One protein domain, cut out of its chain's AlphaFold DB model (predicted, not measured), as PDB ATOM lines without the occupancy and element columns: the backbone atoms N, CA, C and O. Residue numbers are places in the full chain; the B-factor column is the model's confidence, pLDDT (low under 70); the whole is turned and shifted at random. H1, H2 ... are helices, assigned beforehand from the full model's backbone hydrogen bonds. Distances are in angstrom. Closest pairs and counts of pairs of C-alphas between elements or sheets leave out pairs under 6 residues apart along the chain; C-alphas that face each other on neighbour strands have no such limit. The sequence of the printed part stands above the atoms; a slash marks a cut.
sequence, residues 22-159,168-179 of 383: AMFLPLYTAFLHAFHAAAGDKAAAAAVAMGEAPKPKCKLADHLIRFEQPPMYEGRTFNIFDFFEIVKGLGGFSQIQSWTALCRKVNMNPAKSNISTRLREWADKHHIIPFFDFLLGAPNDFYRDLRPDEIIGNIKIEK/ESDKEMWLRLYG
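This is residues 22 to 159 and 168 to 179 of the 383 residues of an uncharacterized protein of Rhizoclosmatium globosum (UniProt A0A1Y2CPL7). One long helix, H1, makes a straight post, and a loose cluster of shorter helices, H2 to H6, gathers beside the part where it begins, with H6 in the middle. H7 packs on H1 on the other side from H2, with H8 by the beginning of H1, while the far part of H1 runs on past the other helices and the link of residues 51 to 59 folds back from it to H2. The printed part has 150 residues with eight named helices, H1 to H8 in chain order, and no named strand; the class is all helix. The whole is compact, with a radius of gyration of the C-alphas of 17.0 A and spans of 50 by 44 by 27 A.

H1, residues 24 to 50, runs 37.3 A from C-alpha 24 at (-79.983, 61.863, 53.747) to C-alpha 50 at (-77.380, 30.999, 32.973). H2 is residues 60 to 68, 12.8 A long, H3 residues 80 to 88, 12.1 A, and H4 residues 99 to 105, 9.9 A. H5, residues 115 to 125, is 14.9 A long, and H6, residues 128 to 135, is 10.4 A. H7 is residues 148 to 153, 8.1 A long; H8 is residues 170 to 177, 10.3 A, ending with C-alpha 177 at (-73.697, 68.133, 46.747).

H1 touches H2 with its residues 25 to 33 alone, closest at the C-alphas of Leu 32 and Leu 60, 7.0 A apart; the two form a helical hairpin, opposite ways at a steep tilt of 39 degrees. H1 touches H7 with its residues 30 to 34 alone, about perpendicular at 85 degrees; the closest C-alphas, of Ala 34 and Ile 151, are 5.5 A apart. H1 and H6 are close but not clearly touching, with the C-alphas of Tyr 28 and Phe 131 closest at 6.8 A. H3 and H6 are also close but not clearly touching, closest at the C-alphas of Phe 84 and Phe 132, 6.9 A. H4 and H5 touch, closest at the C-alphas of Trp 99 and Ser 116, 5.3 A, and are only just about perpendicular at 73 degrees. The helix packing is mostly crossed. H7 and H8 are near each other, with 6 pairs of C-alphas within 10 A. H1 and H5 are apart, as are H3 and H8. Every O i to N i+4 pair is within hydrogen-bond range in H1, H2, H3, H5, H6, H7 and H8, and 2 of 3 are in H4.

The two C-alphas farthest apart, of Ala 111 and Lys 159, are 53.2 A apart. Residues 160 to 167 are not printed, and C-alphas 159 and 168 are 9.9 A apart across the cut. The links H2 to H3 and H6 to H7 are long. Mean pLDDT of the printed part is 81.4; 38 residues are under 70, among them 142 to 159 and 168 to 179.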
ATOM      1  N   ALA A  22     -80.464  66.835  55.915       85.06
ATOM      2  CA  ALA A  22     -80.214  67.392  54.584       85.06
ATOM      3  C   ALA A  22     -79.290  66.507  53.723       85.06
ATOM      4  O   ALA A  22     -79.422  66.487  52.502       85.06
ATOM      5  N   MET A  23     -78.391  65.739  54.347       86.56
ATOM      6  CA  MET A  23     -77.514  64.782  53.658       86.56
ATOM      7  C   MET A  23     -78.258  63.522  53.205       86.56
ATOM      8  O   MET A  23     -77.802  62.830  52.298       86.56
ATOM      9  N   PHE A  24     -79.399  63.202  53.821       89.00
ATOM     10  CA  PHE A  24     -79.983  61.863  53.747       89.00
ATOM     11  C   PHE A  24     -80.421  61.453  52.331       89.00
ATOM     12  O   PHE A  24     -80.143  60.334  51.902       89.00
ATOM     13  N   LEU A  25     -81.046  62.367  51.580       90.12
ATOM     14  CA  LEU A  25     -81.463  62.125  50.193       90.12
ATOM     15  C   LEU A  25     -80.276  62.120  49.199       90.12
ATOM     16  O   LEU A  25     -80.198  61.173  48.409       90.12
ATOM     17  N   PRO A  26     -79.320  63.079  49.225       89.56
ATOM     18  CA  PRO A  26     -78.093  62.993  48.427       89.56
ATOM     19  C   PRO A  26     -77.296  61.699  48.652       89.56
ATOM     20  O   PRO A  26     -76.935  61.034  47.681       89.56
ATOM     21  N   LEU A  27     -77.083  61.293  49.910       89.38
ATOM     22  CA  LEU A  27     -76.348  60.067  50.245       89.38
ATOM     23  C   LEU A  27     -77.064  58.806  49.753       89.38
ATOM     24  O   LEU A  27     -76.427  57.934  49.165       89.38
ATOM     25  N   TYR A  28     -78.382  58.724  49.933       93.44
ATOM     26  CA  TYR A  28     -79.189  57.625  49.398       93.44
ATOM     27  C   TYR A  28     -79.155  57.577  47.863       93.44
ATOM     28  O   TYR A  28     -79.069  56.500  47.278       93.44
ATOM     29  N   THR A  29     -79.148  58.737  47.198       90.62
ATOM     30  CA  THR A  29     -79.032  58.821  45.734       90.62
ATOM     31  C   THR A  29     -77.687  58.267  45.255       90.62
ATOM     32  O   THR A  29     -77.665  57.399  44.381       90.62
ATOM     33  N   ALA A  30     -76.575  58.697  45.860       86.88
ATOM     34  CA  ALA A  30     -75.236  58.192  45.543       86.88
ATOM     35  C   ALA A  30     -75.097  56.685  45.830       86.88
ATOM     36  O   ALA A  30     -74.613  55.930  44.983       86.88
ATOM     37  N   PHE A  31     -75.606  56.230  46.980       90.19
ATOM     38  CA  PHE A  31     -75.675  54.813  47.335       90.19
ATOM     39  C   PHE A  31     -76.425  53.995  46.273       90.19
ATOM     40  O   PHE A  31     -75.905  52.981  45.816       90.19
ATOM     41  N   LEU A  32     -77.607  54.438  45.825       90.25
ATOM     42  CA  LEU A  32     -78.372  53.730  44.793       90.25
ATOM     43  C   LEU A  32     -77.660  53.694  43.435       90.25
ATOM     44  O   LEU A  32     -77.747  52.681  42.743       90.25
ATOM     45  N   HIS A  33     -76.953  54.759  43.043       85.38
ATOM     46  CA  HIS A  33     -76.134  54.753  41.827       85.38
ATOM     47  C   HIS A  33     -75.057  53.660  41.890       85.38
ATOM     48  O   HIS A  33     -74.999  52.806  41.002       85.38
ATOM     49  N   ALA A  34     -74.269  53.634  42.967       83.62
ATOM     50  CA  ALA A  34     -73.226  52.633  43.180       83.62
ATOM     51  C   ALA A  34     -73.802  51.204  43.298       83.62
ATOM     52  O   ALA A  34     -73.308  50.268  42.666       83.62
ATOM     53  N   PHE A  35     -74.909  51.042  44.028       84.44
ATOM     54  CA  PHE A  35     -75.636  49.779  44.183       84.44
ATOM     55  C   PHE A  35     -76.138  49.238  42.834       84.44
ATOM     56  O   PHE A  35     -75.931  48.068  42.526       84.44
ATOM     57  N   HIS A  36     -76.768  50.065  41.990       83.69
ATOM     58  CA  HIS A  36     -77.291  49.635  40.682       83.69
ATOM     59  C   HIS A  36     -76.213  49.461  39.592       83.69
ATOM     60  O   HIS A  36     -76.493  48.811  38.570       83.69
ATOM     61  N   ALA A  37     -75.009  50.006  39.801       81.88
ATOM     62  CA  ALA A  37     -73.809  49.661  39.043       81.88
ATOM     63  C   ALA A  37     -73.331  48.251  39.435       81.88
ATOM     64  O   ALA A  37     -73.493  47.321  38.645       81.88
ATOM     65  N   ALA A  38     -72.912  48.049  40.690       79.25
ATOM     66  CA  ALA A  38     -72.377  46.773  41.180       79.25
ATOM     67  C   ALA A  38     -73.370  45.597  41.045       79.25
ATOM     68  O   ALA A  38     -73.006  44.503  40.604       79.25
ATOM     69  N   ALA A  39     -74.653  45.811  41.361       77.19
ATOM     70  CA  ALA A  39     -75.704  44.818  41.132       77.19
ATOM     71  C   ALA A  39     -76.011  44.623  39.638       77.19
ATOM     72  O   ALA A  39     -76.459  43.552  39.240       77.19
ATOM     73  N   GLY A  40     -75.761  45.637  38.806       73.75
ATOM     74  CA  GLY A  40     -75.848  45.543  37.353       73.75
ATOM     75  C   GLY A  40     -74.839  44.559  36.779       73.75
ATOM     76  O   GLY A  40     -75.234  43.673  36.024       73.75
ATOM     77  N   ASP A  41     -73.579  44.677  37.186       68.75
ATOM     78  CA  ASP A  41     -72.487  43.840  36.685       68.75
ATOM     79  C   ASP A  41     -72.605  42.403  37.209       68.75
ATOM     80  O   ASP A  41     -72.539  41.448  36.431       68.75
ATOM     81  N   LYS A  42     -72.916  42.234  38.505       74.06
ATOM     82  CA  LYS A  42     -73.213  40.919  39.101       74.06
ATOM     83  C   LYS A  42     -74.412  40.238  38.425       74.06
ATOM     84  O   LYS A  42     -74.343  39.049  38.114       74.06
ATOM     85  N   ALA A  43     -75.497  40.971  38.150       71.50
ATOM     86  CA  ALA A  43     -76.669  40.418  37.468       71.50
ATOM     87  C   ALA A  43     -76.409  40.118  35.983       71.50
ATOM     88  O   ALA A  43     -76.923  39.122  35.479       71.50
ATOM     89  N   ALA A  44     -75.609  40.931  35.287       67.75
ATOM     90  CA  ALA A  44     -75.210  40.669  33.906       67.75
ATOM     91  C   ALA A  44     -74.337  39.408  33.807       67.75
ATOM     92  O   ALA A  44     -74.628  38.532  32.995       67.75
ATOM     93  N   ALA A  45     -73.333  39.267  34.679       74.75
ATOM     94  CA  ALA A  45     -72.484  38.078  34.743       74.75
ATOM     95  C   ALA A  45     -73.294  36.804  35.049       74.75
ATOM     96  O   ALA A  45     -73.132  35.791  34.368       74.75
ATOM     97  N   ALA A  46     -74.216  36.860  36.019       77.25
ATOM     98  CA  ALA A  46     -75.090  35.734  36.352       77.25
ATOM     99  C   ALA A  46     -76.072  35.382  35.217       77.25
ATOM    100  O   ALA A  46     -76.263  34.206  34.914       77.25
ATOM    101  N   ALA A  47     -76.662  36.384  34.557       75.62
ATOM    102  CA  ALA A  47     -77.563  36.183  33.422       75.62
ATOM    103  C   ALA A  47     -76.839  35.522  32.235       75.62
ATOM    104  O   ALA A  47     -77.331  34.533  31.695       75.62
ATOM    105  N   VAL A  48     -75.628  35.990  31.899       76.50
ATOM    106  CA  VAL A  48     -74.761  35.374  30.877       76.50
ATOM    107  C   VAL A  48     -74.395  33.933  31.247       76.50
ATOM    108  O   VAL A  48     -74.479  33.055  30.392       76.50
ATOM    109  N   ALA A  49     -74.059  33.659  32.512       82.81
ATOM    110  CA  ALA A  49     -73.726  32.311  32.979       82.81
ATOM    111  C   ALA A  49     -74.914  31.325  32.951       82.81
ATOM    112  O   ALA A  49     -74.697  30.118  32.864       82.81
ATOM    113  N   MET A  50     -76.157  31.818  33.016       84.69
ATOM    114  CA  MET A  50     -77.380  30.999  32.973       84.69
ATOM    115  C   MET A  50     -78.101  31.017  31.614       84.69
ATOM    116  O   MET A  50     -79.069  30.284  31.431       84.69
ATOM    117  N   GLY A  51     -77.665  31.851  30.664       84.81
ATOM    118  CA  GLY A  51     -78.367  32.074  29.395       84.81
ATOM    119  C   GLY A  51     -79.713  32.806  29.531       84.81
ATOM    120  O   GLY A  51     -80.485  32.837  28.572       84.81
ATOM    121  N   GLU A  52     -80.017  33.393  30.696       78.25
ATOM    122  CA  GLU A  52     -81.228  34.199  30.901       78.25
ATOM    123  C   GLU A  52     -81.048  35.623  30.347       78.25
ATOM    124  O   GLU A  52     -79.954  36.188  30.346       78.25
ATOM    125  N   ALA A  53     -82.148  36.263  29.944       63.50
ATOM    126  CA  ALA A  53     -82.149  37.710  29.743       63.50
ATOM    127  C   ALA A  53     -82.078  38.425  31.112       63.50
ATOM    128  O   ALA A  53     -82.828  38.051  32.023       63.50
ATOM    129  N   PRO A  54     -81.235  39.462  31.289       60.88
ATOM    130  CA  PRO A  54     -81.102  40.151  32.568       60.88
ATOM    131  C   PRO A  54     -82.439  40.769  32.999       60.88
ATOM    132  O   PRO A  54     -83.098  41.482  32.238       60.88
ATOM    133  N   LYS A  55     -82.841  40.482  34.242       57.53
ATOM    134  CA  LYS A  55     -84.119  40.935  34.814       57.53
ATOM    135  C   LYS A  55     -84.174  42.472  34.834       57.53
ATOM    136  O   LYS A  55     -83.149  43.111  35.081       57.53
ATOM    137  N   PRO A  56     -85.339  43.085  34.550       52.47
ATOM    138  CA  PRO A  56     -85.440  44.533  34.396       52.47
ATOM    139  C   PRO A  56     -85.030  45.240  35.690       52.47
ATOM    140  O   PRO A  56     -85.655  45.035  36.730       52.47
ATOM    141  N   LYS A  57     -83.991  46.084  35.616       63.25
ATOM    142  CA  LYS A  57     -83.558  46.921  36.742       63.25
ATOM    143  C   LYS A  57     -84.740  47.773  37.220       63.25
ATOM    144  O   LYS A  57     -85.393  48.432  36.405       63.25
ATOM    145  N   CYS A  58     -84.999  47.792  38.527       67.75
ATOM    146  CA  CYS A  58     -85.885  48.791  39.120       67.75
ATOM    147  C   CYS A  58     -85.335  50.192  38.810       67.75
ATOM    148  O   CYS A  58     -84.118  50.393  38.766       67.75
ATOM    149  N   LYS A  59     -86.210  51.157  38.508       85.00
ATOM    150  CA  LYS A  59     -85.757  52.481  38.067       85.00
ATOM    151  C   LYS A  59     -85.337  53.300  39.277       85.00
ATOM    152  O   LYS A  59     -86.141  53.478  40.185       85.00
ATOM    153  N   LEU A  60     -84.149  53.898  39.228       85.69
ATOM    154  CA  LEU A  60     -83.642  54.817  40.254       85.69
ATOM    155  C   LEU A  60     -84.699  55.849  40.706       85.69
ATOM    156  O   LEU A  60     -84.922  56.029  41.898       85.69
ATOM    157  N   ALA A  61     -85.422  56.458  39.759       87.25
ATOM    158  CA  ALA A  61     -86.493  57.413  40.053       87.25
ATOM    159  C   ALA A  61     -87.628  56.827  40.920       87.25
ATOM    160  O   ALA A  61     -88.127  57.514  41.809       87.25
ATOM    161  N   ASP A  62     -88.000  55.558  40.719       90.25
ATOM    162  CA  ASP A  62     -89.022  54.888  41.533       90.25
ATOM    163  C   ASP A  62     -88.529  54.702  42.981       90.25
ATOM    164  O   ASP A  62     -89.319  54.827  43.915       90.25
ATOM    165  N   HIS A  63     -87.226  54.457  43.186       92.69
ATOM    166  CA  HIS A  63     -86.611  54.361  44.517       92.69
ATOM    167  C   HIS A  63     -86.515  55.715  45.230       92.69
ATOM    168  O   HIS A  63     -86.728  55.764  46.440       92.69
ATOM    169  N   LEU A  64     -86.219  56.803  44.509       92.00
ATOM    170  CA  LEU A  64     -86.153  58.159  45.071       92.00
ATOM    171  C   LEU A  64     -87.545  58.659  45.489       92.00
ATOM    172  O   LEU A  64     -87.742  59.026  46.645       92.00
ATOM    173  N   ILE A  65     -88.544  58.547  44.606       91.88
ATOM    174  CA  ILE A  65     -89.941  58.911  44.913       91.88
ATOM    175  C   ILE A  65     -90.472  58.102  46.108       91.88
ATOM    176  O   ILE A  65     -91.230  58.613  46.932       91.88
ATOM    177  N   ARG A  66     -90.087  56.823  46.222       92.56
ATOM    178  CA  ARG A  66     -90.509  55.952  47.330       92.56
ATOM    179  C   ARG A  66     -89.740  56.185  48.623       92.56
ATOM    180  O   ARG A  66     -90.298  55.894  49.674       92.56
ATOM    181  N   PHE A  67     -88.527  56.724  48.566       93.62
ATOM    182  CA  PHE A  67     -87.799  57.199  49.742       93.62
ATOM    183  C   PHE A  67     -88.540  58.385  50.355       93.62
ATOM    184  O   PHE A  67     -88.999  58.282  51.486       93.62
ATOM    185  N   GLU A  68     -88.776  59.440  49.566       91.38
ATOM    186  CA  GLU A  68     -89.515  60.647  49.977       91.38
ATOM    187  C   GLU A  68     -90.964  60.372  50.421       91.38
ATOM    188  O   GLU A  68     -91.547  61.154  51.171       91.38
ATOM    189  N   GLN A  69     -91.557  59.257  49.977       92.81
ATOM    190  CA  GLN A  69     -92.925  58.845  50.307       92.81
ATOM    191  C   GLN A  69     -92.956  57.517  51.093       92.81
ATOM    192  O   GLN A  69     -93.389  56.488  50.549       92.81
ATOM    193  N   PRO A  70     -92.538  57.514  52.377       94.44
ATOM    194  CA  PRO A  70     -92.588  56.321  53.213       94.44
ATOM    195  C   PRO A  70     -94.035  55.851  53.497       94.44
ATOM    196  O   PRO A  70     -95.000  56.590  53.270       94.44
ATOM    197  N   PRO A  71     -94.237  54.602  53.972       94.44
ATOM    198  CA  PRO A  71     -95.560  53.980  54.045       94.44
ATOM    199  C   PRO A  71     -96.540  54.688  54.992       94.44
ATOM    200  O   PRO A  71     -96.495  54.513  56.205       94.44
ATOM    201  N   MET A  72     -97.500  55.420  54.423       93.81
ATOM    202  CA  MET A  72     -98.545  56.104  55.189       93.81
ATOM    203  C   MET A  72     -99.519  55.128  55.887       93.81
ATOM    204  O   MET A  72     -99.966  54.130  55.294       93.81
ATOM    205  N   TYR A  73     -99.893  55.467  57.127       91.19
ATOM    206  CA  TYR A  73    -100.848  54.756  57.981       91.19
ATOM    207  C   TYR A  73    -101.731  55.732  58.784       91.19
ATOM    208  O   TYR A  73    -101.208  56.676  59.362       91.19
ATOM    209  N   GLU A  74    -103.058  55.527  58.828       90.31
ATOM    210  CA  GLU A  74    -104.025  56.426  59.513       90.31
ATOM    211  C   GLU A  74    -103.827  57.929  59.172       90.31
ATOM    212  O   GLU A  74    -103.975  58.811  60.013       90.31
ATOM    213  N   GLY A  75    -103.453  58.224  57.919       91.50
ATOM    214  CA  GLY A  75    -103.156  59.582  57.435       91.50
ATOM    215  C   GLY A  75    -101.811  60.163  57.899       91.50
ATOM    216  O   GLY A  75    -101.501  61.307  57.581       91.50
ATOM    217  N   ARG A  76    -101.003  59.393  58.636       89.94
ATOM    218  CA  ARG A  76     -99.685  59.778  59.154       89.94
ATOM    219  C   ARG A  76     -98.568  59.107  58.364       89.94
ATOM    220  O   ARG A  76     -98.681  57.947  57.968       89.94
ATOM    221  N   THR A  77     -97.471  59.828  58.189       94.19
ATOM    222  CA  THR A  77     -96.200  59.319  57.662       94.19
ATOM    223  C   THR A  77     -95.075  59.627  58.659       94.19
ATOM    224  O   THR A  77     -95.336  60.246  59.692       94.19
ATOM    225  N   PHE A  78     -93.849  59.190  58.381       94.19
ATOM    226  CA  PHE A  78     -92.675  59.429  59.227       94.19
ATOM    227  C   PHE A  78     -91.536  60.084  58.443       94.19
ATOM    228  O   PHE A  78     -91.444  59.932  57.228       94.19
ATOM    229  N   ASN A  79     -90.650  60.791  59.145       94.38
ATOM    230  CA  ASN A  79     -89.389  61.245  58.571       94.38
ATOM    231  C   ASN A  79     -88.401  60.066  58.517       94.38
ATOM    232  O   ASN A  79     -88.248  59.314  59.480       94.38
ATOM    233  N   ILE A  80     -87.737  59.904  57.376       95.50
ATOM    234  CA  ILE A  80     -86.793  58.816  57.103       95.50
ATOM    235  C   ILE A  80     -85.545  58.933  57.993       95.50
ATOM    236  O   ILE A  80     -84.987  57.916  58.396       95.50
ATOM    237  N   PHE A  81     -85.139  60.160  58.339       95.25
ATOM    238  CA  PHE A  81     -84.024  60.411  59.252       95.25
ATOM    239  C   PHE A  81     -84.373  60.007  60.695       95.25
ATOM    240  O   PHE A  81     -83.608  59.297  61.340       95.25
ATOM    241  N   ASP A  82     -85.570  60.354  61.178       95.50
ATOM    242  CA  ASP A  82     -86.055  59.912  62.495       95.50
ATOM    243  C   ASP A  82     -86.167  58.375  62.544       95.50
ATOM    244  O   ASP A  82     -85.830  57.742  63.544       95.50
ATOM    245  N   PHE A  83     -86.594  57.756  61.437       96.56
ATOM    246  CA  PHE A  83     -86.618  56.301  61.274       96.56
ATOM    247  C   PHE A  83     -85.210  55.684  61.304       96.56
ATOM    248  O   PHE A  83     -85.021  54.644  61.938       96.56
ATOM    249  N   PHE A  84     -84.213  56.333  60.696       96.50
ATOM    250  CA  PHE A  84     -82.807  55.938  60.792       96.50
ATOM    251  C   PHE A  84     -82.278  56.026  62.224       96.50
ATOM    252  O   PHE A  84     -81.748  55.035  62.717       96.50
ATOM    253  N   GLU A  85     -82.486  57.135  62.935       96.06
ATOM    254  CA  GLU A  85     -82.058  57.265  64.336       96.06
ATOM    255  C   GLU A  85     -82.767  56.247  65.256       96.06
ATOM    256  O   GLU A  85     -82.152  55.707  66.177       96.06
ATOM    257  N   ILE A  86     -84.021  55.874  64.962       96.81
ATOM    258  CA  ILE A  86     -84.727  54.773  65.643       96.81
ATOM    259  C   ILE A  86     -84.069  53.403  65.379       96.81
ATOM    260  O   ILE A  86     -83.981  52.594  66.307       96.81
ATOM    261  N   VAL A  87     -83.627  53.123  64.146       96.75
ATOM    262  CA  VAL A  87     -82.952  51.863  63.761       96.75
ATOM    263  C   VAL A  87     -81.519  51.808  64.306       96.75
ATOM    264  O   VAL A  87     -81.105  50.797  64.872       96.75
ATOM    265  N   LYS A  88     -80.781  52.916  64.234       95.25
ATOM    266  CA  LYS A  88     -79.463  53.129  64.851       95.25
ATOM    267  C   LYS A  88     -79.522  52.935  66.368       95.25
ATOM    268  O   LYS A  88     -78.766  52.137  66.912       95.25
ATOM    269  N   GLY A  89     -80.511  53.536  67.035       95.38
ATOM    270  CA  GLY A  89     -80.834  53.322  68.453       95.38
ATOM    271  C   GLY A  89     -81.440  51.948  68.794       95.38
ATOM    272  O   GLY A  89     -81.871  51.729  69.928       95.38
ATOM    273  N   LEU A  90     -81.515  51.026  67.828       95.44
ATOM    274  CA  LEU A  90     -81.763  49.594  68.031       95.44
ATOM    275  C   LEU A  90     -80.526  48.728  67.731       95.44
ATOM    276  O   LEU A  90     -80.570  47.538  68.020       95.44
ATOM    277  N   GLY A  91     -79.439  49.295  67.192       93.88
ATOM    278  CA  GLY A  91     -78.244  48.558  66.762       93.88
ATOM    279  C   GLY A  91     -78.262  48.094  65.299       93.88
ATOM    280  O   GLY A  91     -77.547  47.156  64.956       93.88
ATOM    281  N   GLY A  92     -79.066  48.725  64.434       94.38
ATOM    282  CA  GLY A  92     -79.203  48.358  63.018       94.38
ATOM    283  C   GLY A  92     -80.280  47.301  62.758       94.38
ATOM    284  O   GLY A  92     -80.865  46.744  63.690       94.38
ATOM    285  N   PHE A  93     -80.577  47.022  61.481       94.06
ATOM    286  CA  PHE A  93     -81.694  46.140  61.109       94.06
ATOM    287  C   PHE A  93     -81.532  44.695  61.609       94.06
ATOM    288  O   PHE A  93     -82.529  44.052  61.938       94.06
ATOM    289  N   SER A  94     -80.294  44.212  61.741       92.44
ATOM    290  CA  SER A  94     -79.966  42.875  62.261       92.44
ATOM    291  C   SER A  94     -80.401  42.640  63.714       92.44
ATOM    292  O   SER A  94     -80.666  41.501  64.093       92.44
ATOM    293  N   GLN A  95     -80.534  43.701  64.518       94.50
ATOM    294  CA  GLN A  95     -80.953  43.630  65.924       94.50
ATOM    295  C   GLN A  95     -82.476  43.774  66.112       94.50
ATOM    296  O   GLN A  95     -82.999  43.641  67.223       94.50
ATOM    297  N   ILE A  96     -83.236  44.037  65.039       93.94
ATOM    298  CA  ILE A  96     -84.678  44.296  65.125       93.94
ATOM    299  C   ILE A  96     -85.459  42.982  65.207       93.94
ATOM    300  O   ILE A  96     -85.947  42.447  64.213       93.94
ATOM    301  N   GLN A  97     -85.666  42.515  66.440       93.38
ATOM    302  CA  GLN A  97     -86.458  41.319  66.765       93.38
ATOM    303  C   GLN A  97     -87.873  41.314  66.150       93.38
ATOM    304  O   GLN A  97     -88.450  40.250  65.929       93.38
ATOM    305  N   SER A  98     -88.479  42.484  65.902       95.81
ATOM    306  CA  SER A  98     -89.809  42.563  65.290       95.81
ATOM    307  C   SER A  98     -90.105  43.899  64.607       95.81
ATOM    308  O   SER A  98     -90.108  44.958  65.238       95.81
ATOM    309  N   TRP A  99     -90.518  43.833  63.338       95.94
ATOM    310  CA  TRP A  99     -91.077  44.966  62.589       95.94
ATOM    311  C   TRP A  99     -92.331  45.560  63.257       95.94
ATOM    312  O   TRP A  99     -92.576  46.760  63.170       95.94
ATOM    313  N   THR A 100     -93.091  44.752  64.001       96.19
ATOM    314  CA  THR A 100     -94.234  45.200  64.814       96.19
ATOM    315  C   THR A 100     -93.791  46.096  65.977       96.19
ATOM    316  O   THR A 100     -94.494  47.045  66.321       96.19
ATOM    317  N   ALA A 101     -92.621  45.842  66.574       95.06
ATOM    318  CA  ALA A 101     -92.045  46.717  67.597       95.06
ATOM    319  C   ALA A 101     -91.468  48.002  66.977       95.06
ATOM    320  O   ALA A 101     -91.669  49.086  67.524       95.06
ATOM    321  N   LEU A 102     -90.836  47.896  65.801       96.00
ATOM    322  CA  LEU A 102     -90.332  49.045  65.048       96.00
ATOM    323  C   LEU A 102     -91.457  50.029  64.681       96.00
ATOM    324  O   LEU A 102     -91.348  51.208  65.005       96.00
ATOM    325  N   CYS A 103     -92.583  49.556  64.126       95.56
ATOM    326  CA  CYS A 103     -93.748  50.408  63.841       95.56
ATOM    327  C   CYS A 103     -94.220  51.209  65.064       95.56
ATOM    328  O   CYS A 103     -94.551  52.385  64.926       95.56
ATOM    329  N   ARG A 104     -94.212  50.605  66.262       94.94
ATOM    330  CA  ARG A 104     -94.616  51.288  67.503       94.94
ATOM    331  C   ARG A 104     -93.654  52.417  67.882       94.94
ATOM    332  O   ARG A 104     -94.131  53.474  68.277       94.94
ATOM    333  N   LYS A 105     -92.333  52.238  67.716       95.69
ATOM    334  CA  LYS A 105     -91.350  53.331  67.899       95.69
ATOM    335  C   LYS A 105     -91.572  54.481  66.906       95.69
ATOM    336  O   LYS A 105     -91.368  55.633  67.259       95.69
ATOM    337  N   VAL A 106     -92.055  54.174  65.701       94.69
ATOM    338  CA  VAL A 106     -92.410  55.141  64.641       94.69
ATOM    339  C   VAL A 106     -93.842  55.701  64.824       94.69
ATOM    340  O   VAL A 106     -94.420  56.293  63.918       94.69
ATOM    341  N   ASN A 107     -94.452  55.527  66.005       93.50
ATOM    342  CA  ASN A 107     -95.810  55.982  66.347       93.50
ATOM    343  C   ASN A 107     -96.936  55.449  65.428       93.50
ATOM    344  O   ASN A 107     -98.016  56.042  65.343       93.50
ATOM    345  N   MET A 108     -96.719  54.304  64.772       93.25
ATOM    346  CA  MET A 108     -97.720  53.588  63.976       93.25
ATOM    347  C   MET A 108     -98.292  52.399  64.751       93.25
ATOM    348  O   MET A 108     -97.570  51.696  65.460       93.25
ATOM    349  N   ASN A 109     -99.595  52.138  64.599       91.94
ATOM    350  CA  ASN A 109    -100.275  51.055  65.310       91.94
ATOM    351  C   ASN A 109    -100.441  49.798  64.426       91.94
ATOM    352  O   ASN A 109    -101.345  49.754  63.588       91.94
ATOM    353  N   PRO A 110     -99.634  48.739  64.625       90.88
ATOM    354  CA  PRO A 110     -99.738  47.509  63.841       90.88
ATOM    355  C   PRO A 110    -100.899  46.594  64.259       90.88
ATOM    356  O   PRO A 110    -101.156  45.610  63.578       90.88
ATOM    357  N   ALA A 111    -101.622  46.876  65.351       89.19
ATOM    358  CA  ALA A 111    -102.711  46.003  65.811       89.19
ATOM    359  C   ALA A 111    -103.963  46.040  64.909       89.19
ATOM    360  O   ALA A 111    -104.836  45.190  65.045       89.19
ATOM    361  N   LYS A 112    -104.062  47.026  64.007       81.44
ATOM    362  CA  LYS A 112    -105.216  47.241  63.120       81.44
ATOM    363  C   LYS A 112    -104.896  47.074  61.627       81.44
ATOM    364  O   LYS A 112    -105.775  47.294  60.800       81.44
ATOM    365  N   SER A 113    -103.655  46.749  61.249       87.38
ATOM    366  CA  SER A 113    -103.260  46.716  59.833       87.38
ATOM    367  C   SER A 113    -101.985  45.922  59.543       87.38
ATOM    368  O   SER A 113    -101.174  45.650  60.423       87.38
ATOM    369  N   ASN A 114    -101.753  45.649  58.259       94.25
ATOM    370  CA  ASN A 114    -100.515  45.071  57.733       94.25
ATOM    371  C   ASN A 114     -99.345  46.080  57.620       94.25
ATOM    372  O   ASN A 114     -98.436  45.868  56.817       94.25
ATOM    373  N   ILE A 115     -99.350  47.187  58.380       95.00
ATOM    374  CA  ILE A 115     -98.332  48.246  58.252       95.00
ATOM    375  C   ILE A 115     -96.906  47.753  58.532       95.00
ATOM    376  O   ILE A 115     -95.986  48.204  57.862       95.00
ATOM    377  N   SER A 116     -96.707  46.781  59.429       95.56
ATOM    378  CA  SER A 116     -95.383  46.182  59.670       95.56
ATOM    379  C   SER A 116     -94.869  45.384  58.469       95.56
ATOM    380  O   SER A 116     -93.693  45.496  58.122       95.56
ATOM    381  N   THR A 117     -95.747  44.655  57.774       95.94
ATOM    382  CA  THR A 117     -95.421  43.991  56.502       95.94
ATOM    383  C   THR A 117     -95.129  45.017  55.410       95.94
ATOM    384  O   THR A 117     -94.102  44.918  54.748       95.94
ATOM    385  N   ARG A 118     -95.967  46.057  55.269       95.44
ATOM    386  CA  ARG A 118     -95.764  47.139  54.285       95.44
ATOM    387  C   ARG A 118     -94.476  47.928  54.534       95.44
ATOM    388  O   ARG A 118     -93.821  48.305  53.569       95.44
ATOM    389  N   LEU A 119     -94.102  48.158  55.796       96.12
ATOM    390  CA  LEU A 119     -92.850  48.810  56.184       96.12
ATOM    391  C   LEU A 119     -91.640  47.943  55.827       96.12
ATOM    392  O   LEU A 119     -90.702  48.452  55.221       96.12
ATOM    393  N   ARG A 120     -91.686  46.637  56.131       96.38
ATOM    394  CA  ARG A 120     -90.638  45.686  55.729       96.38
ATOM    395  C   ARG A 120     -90.495  45.615  54.210       96.38
ATOM    396  O   ARG A 120     -89.392  45.749  53.702       96.38
ATOM    397  N   GLU A 121     -91.602  45.422  53.493       95.75
ATOM    398  CA  GLU A 121     -91.608  45.351  52.029       95.75
ATOM    399  C   GLU A 121     -91.076  46.631  51.385       95.75
ATOM    400  O   GLU A 121     -90.327  46.549  50.422       95.75
ATOM    401  N   TRP A 122     -91.445  47.806  51.900       95.69
ATOM    402  CA  TRP A 122     -90.909  49.084  51.431       95.69
ATOM    403  C   TRP A 122     -89.402  49.191  51.695       95.69
ATOM    404  O   TRP A 122     -88.651  49.534  50.784       95.69
ATOM    405  N   ALA A 123     -88.953  48.841  52.904       95.75
ATOM    406  CA  ALA A 123     -87.549  48.945  53.289       95.75
ATOM    407  C   ALA A 123     -86.636  48.000  52.479       95.75
ATOM    408  O   ALA A 123     -85.508  48.357  52.143       95.75
ATOM    409  N   ASP A 124     -87.150  46.820  52.135       93.31
ATOM    410  CA  ASP A 124     -86.500  45.803  51.305       93.31
ATOM    411  C   ASP A 124     -86.502  46.195  49.812       93.31
ATOM    412  O   ASP A 124     -85.447  46.414  49.208       93.31
ATOM    413  N   LYS A 125     -87.694  46.411  49.229       92.75
ATOM    414  CA  LYS A 125     -87.885  46.737  47.799       92.75
ATOM    415  C   LYS A 125     -87.234  48.050  47.376       92.75
ATOM    416  O   LYS A 125     -86.921  48.200  46.199       92.75
ATOM    417  N   HIS A 126     -87.045  48.991  48.301       93.94
ATOM    418  CA  HIS A 126     -86.385  50.267  48.025       93.94
ATOM    419  C   HIS A 126     -84.953  50.354  48.562       93.94
ATOM    420  O   HIS A 126     -84.352  51.416  48.489       93.94
ATOM    421  N   HIS A 127     -84.370  49.240  49.017       92.94
ATOM    422  CA  HIS A 127     -82.967  49.163  49.452       92.94
ATOM    423  C   HIS A 127     -82.630  50.079  50.650       92.94
ATOM    424  O   HIS A 127     -81.472  50.414  50.885       92.94
ATOM    425  N   ILE A 128     -83.638  50.423  51.459       95.12
ATOM    426  CA  ILE A 128     -83.492  51.181  52.712       95.12
ATOM    427  C   ILE A 128     -82.699  50.367  53.742       95.12
ATOM    428  O   ILE A 128     -81.900  50.934  54.479       95.12
ATOM    429  N   ILE A 129     -82.895  49.040  53.769       95.19
ATOM    430  CA  ILE A 129     -82.156  48.128  54.657       95.19
ATOM    431  C   ILE A 129     -80.643  48.204  54.390       95.19
ATOM    432  O   ILE A 129     -79.935  48.684  55.272       95.19
ATOM    433  N   PRO A 130     -80.129  47.852  53.190       93.19
ATOM    434  CA  PRO A 130     -78.699  47.953  52.923       93.19
ATOM    435  C   PRO A 130     -78.186  49.404  52.934       93.19
ATOM    436  O   PRO A 130     -77.028  49.611  53.270       93.19
ATOM    437  N   PHE A 131     -79.008  50.422  52.647       94.19
ATOM    438  CA  PHE A 131     -78.583  51.818  52.831       94.19
ATOM    439  C   PHE A 131     -78.315  52.155  54.307       94.19
ATOM    440  O   PHE A 131     -77.297  52.764  54.624       94.19
ATOM    441  N   PHE A 132     -79.196  51.750  55.227       95.00
ATOM    442  CA  PHE A 132     -79.001  52.004  56.659       95.00
ATOM    443  C   PHE A 132     -77.876  51.143  57.228       95.00
ATOM    444  O   PHE A 132     -77.086  51.648  58.019       95.00
ATOM    445  N   ASP A 133     -77.774  49.878  56.814       92.44
ATOM    446  CA  ASP A 133     -76.657  49.012  57.195       92.44
ATOM    447  C   ASP A 133     -75.319  49.640  56.744       92.44
ATOM    448  O   ASP A 133     -74.370  49.680  57.531       92.44
ATOM    449  N   PHE A 134     -75.265  50.224  55.535       90.12
ATOM    450  CA  PHE A 134     -74.104  50.962  55.023       90.12
ATOM    451  C   PHE A 134     -73.782  52.188  55.888       90.12
ATOM    452  O   PHE A 134     -72.643  52.340  56.318       90.12
ATOM    453  N   LEU A 135     -74.779  53.019  56.221       91.06
ATOM    454  CA  LEU A 135     -74.597  54.173  57.118       91.06
ATOM    455  C   LEU A 135     -74.202  53.797  58.559       91.06
ATOM    456  O   LEU A 135     -73.770  54.666  59.314       91.06
ATOM    457  N   LEU A 136     -74.368  52.533  58.954       90.56
ATOM    458  CA  LEU A 136     -73.993  52.003  60.269       90.56
ATOM    459  C   LEU A 136     -72.688  51.190  60.245       90.56
ATOM    460  O   LEU A 136     -72.283  50.677  61.286       90.56
ATOM    461  N   GLY A 137     -72.036  51.048  59.085       87.44
ATOM    462  CA  GLY A 137     -70.818  50.241  58.934       87.44
ATOM    463  C   GLY A 137     -71.045  48.737  59.119       87.44
ATOM    464  O   GLY A 137     -70.097  47.988  59.353       87.44
ATOM    465  N   ALA A 138     -72.294  48.274  59.037       85.62
ATOM    466  CA  ALA A 138     -72.617  46.862  59.161       85.62
ATOM    467  C   ALA A 138     -72.190  46.092  57.891       85.62
ATOM    468  O   ALA A 138     -72.296  46.624  56.781       85.62
ATOM    469  N   PRO A 139     -71.726  44.834  58.007       79.94
ATOM    470  CA  PRO A 139     -71.405  44.007  56.848       79.94
ATOM    471  C   PRO A 139     -72.684  43.506  56.163       79.94
ATOM    472  O   PRO A 139     -73.580  42.972  56.816       79.94
ATOM    473  N   ASN A 140     -72.760  43.643  54.837       80.12
ATOM    474  CA  ASN A 140     -73.919  43.251  54.032       80.12
ATOM    475  C   ASN A 140     -73.465  42.872  52.609       80.12
ATOM    476  O   ASN A 140     -72.678  43.592  51.992       80.12
ATOM    477  N   ASP A 141     -73.956  41.751  52.076       75.88
ATOM    478  CA  ASP A 141     -73.461  41.153  50.826       75.88
ATOM    479  C   ASP A 141     -73.665  42.022  49.570       75.88
ATOM    480  O   ASP A 141     -72.957  41.846  48.574       75.88
ATOM    481  N   PHE A 142     -74.603  42.979  49.591       67.19
ATOM    482  CA  PHE A 142     -74.874  43.830  48.427       67.19
ATOM    483  C   PHE A 142     -73.764  44.854  48.154       67.19
ATOM    484  O   PHE A 142     -73.410  45.063  46.994       67.19
ATOM    485  N   TYR A 143     -73.208  45.465  49.205       68.19
ATOM    486  CA  TYR A 143     -72.158  46.489  49.115       68.19
ATOM    487  C   TYR A 143     -70.830  46.046  49.750       68.19
ATOM    488  O   TYR A 143     -69.927  46.858  49.905       68.19
ATOM    489  N   ARG A 144     -70.671  44.753  50.062       63.81
ATOM    490  CA  ARG A 144     -69.430  44.177  50.607       63.81
ATOM    491  C   ARG A 144     -68.176  44.544  49.799       63.81
ATOM    492  O   ARG A 144     -67.115  44.747  50.381       63.81
ATOM    493  N   ASP A 145     -68.326  44.632  48.481       61.84
ATOM    494  CA  ASP A 145     -67.247  44.956  47.543       61.84
ATOM    495  C   ASP A 145     -67.245  46.438  47.124       61.84
ATOM    496  O   ASP A 145     -66.311  46.871  46.458       61.84
ATOM    497  N   LEU A 146     -68.280  47.210  47.492       62.91
ATOM    498  CA  LEU A 146     -68.377  48.634  47.171       62.91
ATOM    499  C   LEU A 146     -67.486  49.429  48.117       62.91
ATOM    500  O   LEU A 146     -67.759  49.561  49.314       62.91
ATOM    501  N   ARG A 147     -66.427  49.997  47.556       64.19
ATOM    502  CA  ARG A 147     -65.526  50.880  48.289       64.19
ATOM    503  C   ARG A 147     -66.198  52.227  48.608       64.19
ATOM    504  O   ARG A 147     -66.951  52.738  47.777       64.19
ATOM    505  N   PRO A 148     -65.908  52.869  49.757       61.03
ATOM    506  CA  PRO A 148     -66.391  54.223  50.038       61.03
ATOM    507  C   PRO A 148     -65.976  55.225  48.951       61.03
ATOM    508  O   PRO A 148     -66.801  56.026  48.513       61.03
ATOM    509  N   ASP A 149     -64.746  55.104  48.440       63.00
ATOM    510  CA  ASP A 149     -64.207  55.865  47.306       63.00
ATOM    511  C   ASP A 149     -64.903  55.571  45.961       63.00
ATOM    512  O   ASP A 149     -64.878  56.415  45.068       63.00
ATOM    513  N   GLU A 150     -65.605  54.444  45.814       62.16
ATOM    514  CA  GLU A 150     -66.481  54.177  44.665       62.16
ATOM    515  C   GLU A 150     -67.872  54.791  44.855       62.16
ATOM    516  O   GLU A 150     -68.463  55.259  43.887       62.16
ATOM    517  N   ILE A 151     -68.414  54.841  46.074       61.47
ATOM    518  CA  ILE A 151     -69.710  55.499  46.339       61.47
ATOM    519  C   ILE A 151     -69.570  57.021  46.193       61.47
ATOM    520  O   ILE A 151     -70.401  57.652  45.544       61.47
ATOM    521  N   ILE A 152     -68.477  57.583  46.716       54.56
ATOM    522  CA  ILE A 152     -68.027  58.966  46.497       54.56
ATOM    523  C   ILE A 152     -67.684  59.175  45.010       54.56
ATOM    524  O   ILE A 152     -68.199  60.080  44.357       54.56
ATOM    525  N   GLY A 153     -66.890  58.276  44.420       50.69
ATOM    526  CA  GLY A 153     -66.456  58.351  43.024       50.69
ATOM    527  C   GLY A 153     -67.571  58.212  41.982       50.69
ATOM    528  O   GLY A 153     -67.414  58.720  40.875       50.69
ATOM    529  N   ASN A 154     -68.712  57.602  42.311       43.69
ATOM    530  CA  ASN A 154     -69.902  57.572  41.448       43.69
ATOM    531  C   ASN A 154     -70.674  58.908  41.428       43.69
ATOM    532  O   ASN A 154     -71.616  59.059  40.653       43.69
ATOM    533  N   ILE A 155     -70.249  59.899  42.220       47.00
ATOM    534  CA  ILE A 155     -70.693  61.300  42.138       47.00
ATOM    535  C   ILE A 155     -69.746  62.125  41.229       47.00
ATOM    536  O   ILE A 155     -69.851  63.349  41.146       47.00
ATOM    537  N   LYS A 156     -68.834  61.475  40.484       40.91
ATOM    538  CA  LYS A 156     -68.053  62.121  39.417       40.91
ATOM    539  C   LYS A 156     -68.968  62.593  38.288       40.91
ATOM    540  O   LYS A 156     -69.387  61.826  37.425       40.91
ATOM    541  N   ILE A 157     -69.238  63.892  38.291       39.81
ATOM    542  CA  ILE A 157     -69.901  64.604  37.202       39.81
ATOM    543  C   ILE A 157     -68.881  64.812  36.077       39.81
ATOM    544  O   ILE A 157     -67.814  65.382  36.307       39.81
ATOM    545  N   GLU A 158     -69.214  64.399  34.852       36.25
ATOM    546  CA  GLU A 158     -68.405  64.711  33.669       36.25
ATOM    547  C   GLU A 158     -68.322  66.235  33.469       36.25
ATOM    548  O   GLU A 158     -69.297  66.892  33.091       36.25
ATOM    549  N   LYS A 159     -67.143  66.821  33.708       39.56
ATOM    550  CA  LYS A 159     -66.844  68.203  33.311       39.56
ATOM    551  C   LYS A 159     -66.623  68.233  31.794       39.56
ATOM    552  O   LYS A 159     -65.523  67.947  31.333       39.56
ATOM    553  N   GLU A 168     -61.429  65.929  41.021       49.81
ATOM    554  CA  GLU A 168     -62.120  66.863  41.897       49.81
ATOM    555  C   GLU A 168     -61.934  66.418  43.349       49.81
ATOM    556  O   GLU A 168     -62.111  65.240  43.665       49.81
ATOM    557  N   SER A 169     -61.530  67.347  44.213       55.03
ATOM    558  CA  SER A 169     -61.300  67.035  45.621       55.03
ATOM    559  C   SER A 169     -62.620  66.726  46.327       55.03
ATOM    560  O   SER A 169     -63.664  67.290  45.985       55.03
ATOM    561  N   ASP A 170     -62.579  65.895  47.372       47.53
ATOM    562  CA  ASP A 170     -63.770  65.607  48.185       47.53
ATOM    563  C   ASP A 170     -64.427  66.910  48.677       47.53
ATOM    564  O   ASP A 170     -65.646  67.054  48.613       47.53
ATOM    565  N   LYS A 171     -63.614  67.908  49.072       49.09
ATOM    566  CA  LYS A 171     -64.037  69.267  49.471       49.09
ATOM    567  C   LYS A 171     -64.935  69.913  48.400       49.09
ATOM    568  O   LYS A 171     -65.999  70.425  48.735       49.09
ATOM    569  N   GLU A 172     -64.562  69.851  47.121       52.47
ATOM    570  CA  GLU A 172     -65.343  70.401  45.999       52.47
ATOM    571  C   GLU A 172     -66.591  69.571  45.662       52.47
ATOM    572  O   GLU A 172     -67.669  70.138  45.455       52.47
ATOM    573  N   MET A 173     -66.468  68.240  45.635       58.97
ATOM    574  CA  MET A 173     -67.590  67.336  45.367       58.97
ATOM    575  C   MET A 173     -68.692  67.506  46.427       58.97
ATOM    576  O   MET A 173     -69.867  67.681  46.088       58.97
ATOM    577  N   TRP A 174     -68.313  67.539  47.710       53.62
ATOM    578  CA  TRP A 174     -69.223  67.825  48.820       53.62
ATOM    579  C   TRP A 174     -69.822  69.233  48.714       53.62
ATOM    580  O   TRP A 174     -71.039  69.374  48.818       53.62
ATOM    581  N   LEU A 175     -69.024  70.272  48.429       50.31
ATOM    582  CA  LEU A 175     -69.547  71.631  48.223       50.31
ATOM    583  C   LEU A 175     -70.615  71.693  47.116       50.31
ATOM    584  O   LEU A 175     -71.589  72.433  47.268       50.31
ATOM    585  N   ARG A 176     -70.499  70.900  46.043       56.81
ATOM    586  CA  ARG A 176     -71.539  70.828  45.003       56.81
ATOM    587  C   ARG A 176     -72.764  70.015  45.429       56.81
ATOM    588  O   ARG A 176     -73.879  70.451  45.153       56.81
ATOM    589  N   LEU A 177     -72.590  68.902  46.146       49.12
ATOM    590  CA  LEU A 177     -73.697  68.133  46.747       49.12
ATOM    591  C   LEU A 177     -74.545  68.976  47.712       49.12
ATOM    592  O   LEU A 177     -75.761  68.811  47.760       49.12
ATOM    593  N   TYR A 178     -73.916  69.902  48.440       47.72
ATOM    594  CA  TYR A 178     -74.592  70.862  49.320       47.72
ATOM    595  C   TYR A 178     -75.127  72.115  48.599       47.72
ATOM    596  O   TYR A 178     -75.713  72.984  49.244       47.72
ATOM    597  N   GLY A 179     -74.929  72.248  47.281       43.06
ATOM    598  CA  GLY A 179     -75.345  73.427  46.508       43.06
ATOM    599  C   GLY A 179     -74.566  74.713  46.833       43.06
ATOM    600  O   GLY A 179     -75.040  75.810  46.536       43.06
TER     601      GLY A 179